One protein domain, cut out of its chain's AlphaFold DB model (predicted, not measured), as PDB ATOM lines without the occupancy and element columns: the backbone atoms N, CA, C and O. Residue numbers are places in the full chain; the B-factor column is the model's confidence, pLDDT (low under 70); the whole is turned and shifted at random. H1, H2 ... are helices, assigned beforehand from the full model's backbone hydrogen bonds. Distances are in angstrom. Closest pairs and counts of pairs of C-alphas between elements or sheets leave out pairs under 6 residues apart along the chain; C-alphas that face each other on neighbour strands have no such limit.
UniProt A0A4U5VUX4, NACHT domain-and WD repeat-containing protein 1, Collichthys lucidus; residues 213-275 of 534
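Overview. This is residues 213 to 275 of the 534 residues of the protein "NACHT domain-and WD repeat-containing protein 1" of Collichthys lucidus (UniProt A0A4U5VUX4). H2 and H3 form a helical hairpin, and the first part of H1 packs on both of them while the rest of H1 slants away. After H3, residues 259 to 275 loop out beyond one end of the hairpin and fold back along its side opposite H1. The printed part has 63 residues with three named helices, in the order H1, H2, H3, and no named strand; the class is all helix. It is compact, with a radius of gyration of the C-alphas of 10.8 A, and rounded, spanning 28 by 26 by 16 A.

Arrangement. H2, residues 232 to 244, touches H3, residues 248 to 258, with its residues 238 to 242 alone. The closest C-alphas of this hairpin, Cys 242 and Leu 251, are 5.6 A apart, and the helices run opposite ways at a shallow tilt of 27 degrees. H1, residues 213 to 225, touches H2 with its residues 215 to 216 alone, and H2 touches H1 with its residues 239 to 243 alone. The closest C-alphas, of Thr 216 and Val 239, are 7.0 A apart; the two run opposite ways at a steep tilt of 47 degrees. H1 and H3 only just touch, with 3 pairs of C-alphas within 8 A, through residues 215 to 219 of H1 alone. Their closest C-alphas, Ile 215 and Leu 251, are 7.5 A apart, and they run the same way at a steep tilt of 45 degrees. The packing of H1, H2 and H3 is only just mostly crossed, with 1 of 3 pairs at a shallow tilt. In H1, H2 and H3 every O i to N i+4 pair is within hydrogen-bond range.

Along the chain. H1 begins at C-alpha 213 (-35.099, 0.798, 30.867) and is 18.0 A long. H2 is 18.3 A long and begins at C-alpha 232 (-50.737, 7.777, 34.324). H3 is 15.2 A long and ends at C-alpha 258 (-53.451, -0.857, 25.109).

Size, cuts and confidence. The C-alphas of Cys 247 and Tyr 264, the two farthest apart, are 28.5 A from each other. The printed part has no cut; the link from H1 to H2 is short and that from H2 to H3 is tight. The mean pLDDT of the printed part is 92.2, and no printed residue is under 70.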
ATOM      1  N   ASP A 213     -35.420  -0.374  31.683       92.94
ATOM      2  CA  ASP A 213     -35.099   0.798  30.867       92.94
ATOM      3  C   ASP A 213     -35.446   0.560  29.396       92.94
ATOM      4  O   ASP A 213     -36.109   1.396  28.780       92.94
ATOM      5  N   ASP A 214     -35.093  -0.613  28.861       93.06
ATOM      6  CA  ASP A 214     -35.432  -1.043  27.501       93.06
ATOM      7  C   ASP A 214     -36.955  -1.052  27.283       93.06
ATOM      8  O   ASP A 214     -37.451  -0.537  26.279       93.06
ATOM      9  N   ILE A 215     -37.715  -1.601  28.240       94.88
ATOM     10  CA  ILE A 215     -39.185  -1.648  28.196       94.88
ATOM     11  C   ILE A 215     -39.760  -0.231  28.152       94.88
ATOM     12  O   ILE A 215     -40.576   0.099  27.288       94.88
ATOM     13  N   THR A 216     -39.318   0.617  29.079       94.25
ATOM     14  CA  THR A 216     -39.800   1.993  29.217       94.25
ATOM     15  C   THR A 216     -39.483   2.817  27.972       94.25
ATOM     16  O   THR A 216     -40.361   3.511  27.451       94.25
ATOM     17  N   ALA A 217     -38.248   2.728  27.475       92.81
ATOM     18  CA  ALA A 217     -37.802   3.420  26.275       92.81
ATOM     19  C   ALA A 217     -38.605   2.965  25.050       92.81
ATOM     20  O   ALA A 217     -39.171   3.804  24.351       92.81
ATOM     21  N   ALA A 218     -38.754   1.653  24.836       92.81
ATOM     22  CA  ALA A 218     -39.501   1.124  23.698       92.81
ATOM     23  C   ALA A 218     -40.975   1.541  23.701       92.81
ATOM     24  O   ALA A 218     -41.509   1.922  22.656       92.81
ATOM     25  N   LEU A 219     -41.640   1.503  24.860       94.25
ATOM     26  CA  LEU A 219     -43.031   1.940  24.976       94.25
ATOM     27  C   LEU A 219     -43.179   3.443  24.711       94.25
ATOM     28  O   LEU A 219     -44.083   3.836  23.973       94.25
ATOM     29  N   LYS A 220     -42.278   4.282  25.242       93.44
ATOM     30  CA  LYS A 220     -42.273   5.731  24.967       93.44
ATOM     31  C   LYS A 220     -42.057   6.024  23.485       93.44
ATOM     32  O   LYS A 220     -42.814   6.804  22.912       93.44
ATOM     33  N   THR A 221     -41.081   5.373  22.851       91.94
ATOM     34  CA  THR A 221     -40.816   5.525  21.414       91.94
ATOM     35  C   THR A 221     -42.029   5.122  20.580       91.94
ATOM     36  O   THR A 221     -42.400   5.852  19.661       91.94
ATOM     37  N   LYS A 222     -42.696   4.008  20.912       91.38
ATOM     38  CA  LYS A 222     -43.912   3.582  20.203       91.38
ATOM     39  C   LYS A 222     -45.075   4.547  20.401       91.38
ATOM     40  O   LYS A 222     -45.696   4.935  19.421       91.38
ATOM     41  N   LEU A 223     -45.345   4.985  21.634       93.00
ATOM     42  CA  LEU A 223     -46.377   5.991  21.906       93.00
ATOM     43  C   LEU A 223     -46.130   7.284  21.127       93.00
ATOM     44  O   LEU A 223     -47.060   7.821  20.533       93.00
ATOM     45  N   TRP A 224     -44.884   7.752  21.087       92.62
ATOM     46  CA  TRP A 224     -44.516   8.940  20.325       92.62
ATOM     47  C   TRP A 224     -44.708   8.740  18.816       92.62
ATOM     48  O   TRP A 224     -45.315   9.583  18.160       92.62
ATOM     49  N   THR A 225     -44.262   7.602  18.278       91.00
ATOM     50  CA  THR A 225     -44.385   7.274  16.846       91.00
ATOM     51  C   THR A 225     -45.849   7.184  16.412       91.00
ATOM     52  O   THR A 225     -46.228   7.769  15.402       91.00
ATOM     53  N   ASP A 226     -46.690   6.533  17.219       91.62
ATOM     54  CA  ASP A 226     -48.122   6.364  16.948       91.62
ATOM     55  C   ASP A 226     -48.951   7.608  17.341       91.62
ATOM     56  O   ASP A 226     -50.180   7.572  17.258       91.62
ATOM     57  N   GLN A 227     -48.314   8.701  17.790       93.81
ATOM     58  CA  GLN A 227     -48.964   9.936  18.268       93.81
ATOM     59  C   GLN A 227     -50.029   9.677  19.349       93.81
ATOM     60  O   GLN A 227     -51.112  10.264  19.382       93.81
ATOM     61  N   ARG A 228     -49.708   8.764  20.265       92.06
ATOM     62  CA  ARG A 228     -50.570   8.278  21.342       92.06
ATOM     63  C   ARG A 228     -50.132   8.823  22.691       92.06
ATOM     64  O   ARG A 228     -48.945   8.966  22.975       92.06
ATOM     65  N   ARG A 229     -51.106   9.028  23.577       91.69
ATOM     66  CA  ARG A 229     -50.881   9.301  25.001       91.69
ATOM     67  C   ARG A 229     -51.733   8.356  25.836       91.69
ATOM     68  O   ARG A 229     -52.853   8.037  25.448       91.69
ATOM     69  N   LEU A 230     -51.186   7.926  26.965       92.81
ATOM     70  CA  LEU A 230     -51.889   7.147  27.979       92.81
ATOM     71  C   LEU A 230     -52.000   7.988  29.247       92.81
ATOM     72  O   LEU A 230     -51.125   8.810  29.524       92.81
ATOM     73  N   GLN A 231     -53.062   7.773  30.017       92.56
ATOM     74  CA  GLN A 231     -53.133   8.310  31.374       92.56
ATOM     75  C   GLN A 231     -52.099   7.631  32.273       92.56
ATOM     76  O   GLN A 231     -51.668   6.513  31.998       92.56
ATOM     77  N   GLU A 232     -51.740   8.278  33.379       93.00
ATOM     78  CA  GLU A 232     -50.737   7.777  34.324       93.00
ATOM     79  C   GLU A 232     -51.057   6.353  34.810       93.00
ATOM     80  O   GLU A 232     -50.214   5.462  34.739       93.00
ATOM     81  N   GLN A 233     -52.313   6.087  35.175       91.81
ATOM     82  CA  GLN A 233     -52.753   4.754  35.607       91.81
ATOM     83  C   GLN A 233     -52.633   3.696  34.495       91.81
ATOM     84  O   GLN A 233     -52.175   2.581  34.743       91.81
ATOM     85  N   GLN A 234     -52.999   4.049  33.258       94.56
ATOM     86  CA  GLN A 234     -52.884   3.169  32.087       94.56
ATOM     87  C   GLN A 234     -51.417   2.870  31.759       94.56
ATOM     88  O   GLN A 234     -51.054   1.733  31.460       94.56
ATOM     89  N   TRP A 235     -50.568   3.893  31.848       95.31
ATOM     90  CA  TRP A 235     -49.127   3.771  31.683       95.31
ATOM     91  C   TRP A 235     -48.523   2.828  32.728       95.31
ATOM     92  O   TRP A 235     -47.818   1.888  32.358       95.31
ATOM     93  N   HIS A 236     -48.849   3.014  34.011       94.88
ATOM     94  CA  HIS A 236     -48.370   2.138  35.081       94.88
ATOM     95  C   HIS A 236     -48.813   0.689  34.884       94.88
ATOM     96  O   HIS A 236     -47.981  -0.206  35.012       94.88
ATOM     97  N   LEU A 237     -50.077   0.449  34.513       95.31
ATOM     98  CA  LEU A 237     -50.577  -0.897  34.229       95.31
ATOM     99  C   LEU A 237     -49.789  -1.568  33.093       95.31
ATOM    100  O   LEU A 237     -49.358  -2.711  33.235       95.31
ATOM    101  N   LEU A 238     -49.575  -0.857  31.982       95.88
ATOM    102  CA  LEU A 238     -48.855  -1.383  30.820       95.88
ATOM    103  C   LEU A 238     -47.391  -1.708  31.146       95.88
ATOM    104  O   LEU A 238     -46.904  -2.778  30.779       95.88
ATOM    105  N   VAL A 239     -46.696  -0.805  31.842       96.31
ATOM    106  CA  VAL A 239     -45.298  -1.014  32.243       96.31
ATOM    107  C   VAL A 239     -45.189  -2.181  33.220       96.31
ATOM    108  O   VAL A 239     -44.371  -3.067  32.995       96.31
ATOM    109  N   GLN A 240     -46.036  -2.239  34.253       95.69
ATOM    110  CA  GLN A 240     -46.037  -3.339  35.228       95.69
ATOM    111  C   GLN A 240     -46.292  -4.696  34.563       95.69
ATOM    112  O   GLN A 240     -45.580  -5.660  34.833       95.69
ATOM    113  N   ALA A 241     -47.242  -4.762  33.628       96.31
ATOM    114  CA  ALA A 241     -47.504  -5.972  32.860       96.31
ATOM    115  C   ALA A 241     -46.273  -6.418  32.042       96.31
ATOM    116  O   ALA A 241     -45.905  -7.592  32.058       96.31
ATOM    117  N   CYS A 242     -45.585  -5.479  31.379       96.38
ATOM    118  CA  CYS A 242     -44.365  -5.770  30.618       96.38
ATOM    119  C   CYS A 242     -43.172  -6.145  31.511       96.38
ATOM    120  O   CYS A 242     -42.339  -6.943  31.095       96.38
ATOM    121  N   LEU A 243     -43.079  -5.608  32.730       95.62
ATOM    122  CA  LEU A 243     -42.064  -6.016  33.708       95.62
ATOM    123  C   LEU A 243     -42.315  -7.440  34.218       95.62
ATOM    124  O   LEU A 243     -41.365  -8.195  34.405       95.62
ATOM    125  N   GLY A 244     -43.585  -7.828  34.386       95.25
ATOM    126  CA  GLY A 244     -43.969  -9.198  34.739       95.25
ATOM    127  C   GLY A 244     -43.665 -10.223  33.640       95.25
ATOM    128  O   GLY A 244     -43.366 -11.378  33.938       95.25
ATOM    129  N   CYS A 245     -43.686  -9.805  32.370       95.62
ATOM    130  CA  CYS A 245     -43.287 -10.625  31.227       95.62
ATOM    131  C   CYS A 245     -42.351  -9.831  30.290       95.62
ATOM    132  O   CYS A 245     -42.816  -9.292  29.279       95.62
ATOM    133  N   PRO A 246     -41.029  -9.774  30.574       94.88
ATOM    134  CA  PRO A 246     -40.052  -8.921  29.878       94.88
ATOM    135  C   PRO A 246     -39.632  -9.481  28.506       94.88
ATOM    136  O   PRO A 246     -38.462  -9.478  28.117       94.88
ATOM    137  N   CYS A 247     -40.606 -10.001  27.763       92.44
ATOM    138  CA  CYS A 247     -40.467 -10.548  26.425       92.44
ATOM    139  C   CYS A 247     -40.856  -9.475  25.387       92.44
ATOM    140  O   CYS A 247     -41.953  -8.918  25.478       92.44
ATOM    141  N   PRO A 248     -40.032  -9.206  24.355       93.25
ATOM    142  CA  PRO A 248     -40.362  -8.269  23.277       93.25
ATOM    143  C   PRO A 248     -41.715  -8.529  22.604       93.25
ATOM    144  O   PRO A 248     -42.459  -7.586  22.331       93.25
ATOM    145  N   LEU A 249     -42.065  -9.799  22.369       93.31
ATOM    146  CA  LEU A 249     -43.357 -10.164  21.789       93.31
ATOM    147  C   LEU A 249     -44.530  -9.849  22.731       93.31
ATOM    148  O   LEU A 249     -45.571  -9.377  22.271       93.31
ATOM    149  N   TYR A 250     -44.354 -10.047  24.042       95.94
ATOM    150  CA  TYR A 250     -45.343  -9.621  25.032       95.94
ATOM    151  C   TYR A 250     -45.508  -8.104  25.013       95.94
ATOM    152  O   TYR A 250     -46.627  -7.632  24.854       95.94
ATOM    153  N   LEU A 251     -44.409  -7.344  25.070       94.94
ATOM    154  CA  LEU A 251     -44.433  -5.880  25.015       94.94
ATOM    155  C   LEU A 251     -45.173  -5.374  23.772       94.94
ATOM    156  O   LEU A 251     -46.028  -4.496  23.871       94.94
ATOM    157  N   ALA A 252     -44.879  -5.938  22.595       93.00
ATOM    158  CA  ALA A 252     -45.545  -5.560  21.352       93.00
ATOM    159  C   ALA A 252     -47.050  -5.875  21.365       93.00
ATOM    160  O   ALA A 252     -47.845  -5.048  20.917       93.00
ATOM    161  N   THR A 253     -47.436  -7.034  21.902       94.31
ATOM    162  CA  THR A 253     -48.839  -7.468  21.991       94.31
ATOM    163  C   THR A 253     -49.609  -6.637  23.020       94.31
ATOM    164  O   THR A 253     -50.683  -6.124  22.722       94.31
ATOM    165  N   ALA A 254     -49.035  -6.417  24.206       95.56
ATOM    166  CA  ALA A 254     -49.636  -5.630  25.280       95.56
ATOM    167  C   ALA A 254     -49.812  -4.166  24.864       95.56
ATOM    168  O   ALA A 254     -50.842  -3.558  25.141       95.56
ATOM    169  N   TYR A 255     -48.841  -3.620  24.128       94.38
ATOM    170  CA  TYR A 255     -48.972  -2.313  23.492       94.38
ATOM    171  C   TYR A 255     -50.100  -2.280  22.447       94.38
ATOM    172  O   TYR A 255     -50.830  -1.299  22.345       94.38
ATOM    173  N   SER A 256     -50.273  -3.348  21.664       92.50
ATOM    174  CA  SER A 256     -51.372  -3.426  20.696       92.50
ATOM    175  C   SER A 256     -52.746  -3.473  21.369       92.50
ATOM    176  O   SER A 256     -53.670  -2.816  20.901       92.50
ATOM    177  N   GLU A 257     -52.887  -4.176  22.492       91.75
ATOM    178  CA  GLU A 257     -54.138  -4.177  23.261       91.75
ATOM    179  C   GLU A 257     -54.364  -2.843  23.988       91.75
ATOM    180  O   GLU A 257     -55.494  -2.356  24.038       91.75
ATOM    181  N   SER A 258     -53.309  -2.177  24.473       92.69
ATOM    182  CA  SER A 258     -53.451  -0.857  25.109       92.69
ATOM    183  C   SER A 258     -53.901   0.232  24.142       92.69
ATOM    184  O   SER A 258     -54.530   1.214  24.541       92.69
ATOM    185  N   LYS A 259     -53.682   0.026  22.840       90.81
ATOM    186  CA  LYS A 259     -54.242   0.876  21.791       90.81
ATOM    187  C   LYS A 259     -55.776   0.856  21.744       90.81
ATOM    188  O   LYS A 259     -56.360   1.779  21.176       90.81
ATOM    189  N   LEU A 260     -56.443  -0.127  22.335       89.56
ATOM    190  CA  LEU A 260     -57.906  -0.173  22.395       89.56
ATOM    191  C   LEU A 260     -58.474   0.632  23.573       89.56
ATOM    192  O   LEU A 260     -59.682   0.855  23.638       89.56
ATOM    193  N   TRP A 261     -57.627   1.082  24.502       91.94
ATOM    194  CA  TRP A 261     -58.070   1.827  25.674       91.94
ATOM    195  C   TRP A 261     -58.465   3.256  25.309       91.94
ATOM    196  O   TRP A 261     -57.783   3.946  24.547       91.94
ATOM    197  N   THR A 262     -59.563   3.713  25.905       90.00
ATOM    198  CA  THR A 262     -60.004   5.109  25.842       90.00
ATOM    199  C   THR A 262     -59.578   5.841  27.112       90.00
ATOM    200  O   THR A 262     -59.264   5.214  28.123       90.00
ATOM    201  N   SER A 263     -59.589   7.175  27.104       87.12
ATOM    202  CA  SER A 263     -59.286   7.975  28.302       87.12
ATOM    203  C   SER A 263     -60.307   7.793  29.436       87.12
ATOM    204  O   SER A 263     -60.008   8.108  30.580       87.12
ATOM    205  N   TYR A 264     -61.503   7.287  29.144       87.12
ATOM    206  CA  TYR A 264     -62.572   7.068  30.122       87.12
ATOM    207  C   TYR A 264     -62.807   5.580  30.420       87.12
ATOM    208  O   TYR A 264     -63.784   5.231  31.080       87.12
ATOM    209  N   SER A 265     -61.932   4.687  29.942       86.19
ATOM    210  CA  SER A 265     -62.022   3.259  30.252       86.19
ATOM    211  C   SER A 265     -61.839   3.040  31.763       86.19
ATOM    212  O   SER A 265     -60.783   3.394  32.293       86.19
ATOM    213  N   PRO A 266     -62.824   2.460  32.478       84.44
ATOM    214  CA  PRO A 266     -62.735   2.283  33.923       84.44
ATOM    215  C   PRO A 266     -61.635   1.281  34.279       84.44
ATOM    216  O   PRO A 266     -61.476   0.268  33.598       84.44
ATOM    217  N   GLN A 267     -60.915   1.516  35.379       78.38
ATOM    218  CA  GLN A 267     -59.761   0.698  35.781       78.38
ATOM    219  C   GLN A 267     -60.094  -0.798  35.891       78.38
ATOM    220  O   GLN A 267     -59.309  -1.630  35.452       78.38
ATOM    221  N   ALA A 268     -61.286  -1.144  36.386       80.19
ATOM    222  CA  ALA A 268     -61.742  -2.532  36.498       80.19
ATOM    223  C   ALA A 268     -61.914  -3.251  35.142       80.19
ATOM    224  O   ALA A 268     -61.907  -4.477  35.094       80.19
ATOM    225  N   SER A 269     -62.072  -2.504  34.043       81.75
ATOM    226  CA  SER A 269     -62.168  -3.059  32.683       81.75
ATOM    227  C   SER A 269     -60.809  -3.243  32.003       81.75
ATOM    228  O   SER A 269     -60.716  -3.932  30.988       81.75
ATOM    229  N   LEU A 270     -59.753  -2.635  32.551       87.12
ATOM    230  CA  LEU A 270     -58.403  -2.701  32.009       87.12
ATOM    231  C   LEU A 270     -57.655  -3.856  32.668       87.12
ATOM    232  O   LEU A 270     -57.341  -3.815  33.854       87.12
ATOM    233  N   SER A 271     -57.340  -4.886  31.893       88.38
ATOM    234  CA  SER A 271     -56.508  -5.985  32.374       88.38
ATOM    235  C   SER A 271     -55.548  -6.455  31.291       88.38
ATOM    236  O   SER A 271     -55.912  -6.600  30.124       88.38
ATOM    237  N   LEU A 272     -54.301  -6.680  31.695       94.00
ATOM    238  CA  LEU A 272     -53.279  -7.324  30.885       94.00
ATOM    239  C   LEU A 272     -52.812  -8.561  31.651       94.00
ATOM    240  O   LEU A 272     -52.230  -8.422  32.728       94.00
ATOM    241  N   PRO A 273     -53.087  -9.776  31.149       94.94
ATOM    242  CA  PRO A 273     -52.634 -10.998  31.799       94.94
ATOM    243  C   PRO A 273     -51.108 -11.033  31.910       94.94
ATOM    244  O   PRO A 273     -50.422 -10.667  30.963       94.94
ATOM    245  N   ALA A 274     -50.567 -11.538  33.019       91.06
ATOM    246  CA  ALA A 274     -49.124 -11.533  33.300       91.06
ATOM    247  C   ALA A 274     -48.277 -12.469  32.407       91.06
ATOM    248  O   ALA A 274     -47.065 -12.561  32.580       91.06
ATOM    249  N   SER A 275     -48.888 -13.188  31.463       94.81
ATOM    250  CA  SER A 275     -48.198 -14.096  30.546       94.81
ATOM    251  C   SER A 275     -48.632 -13.866  29.103       94.81
ATOM    252  O   SER A 275     -49.767 -13.475  28.828       94.81
TER     253      SER A 275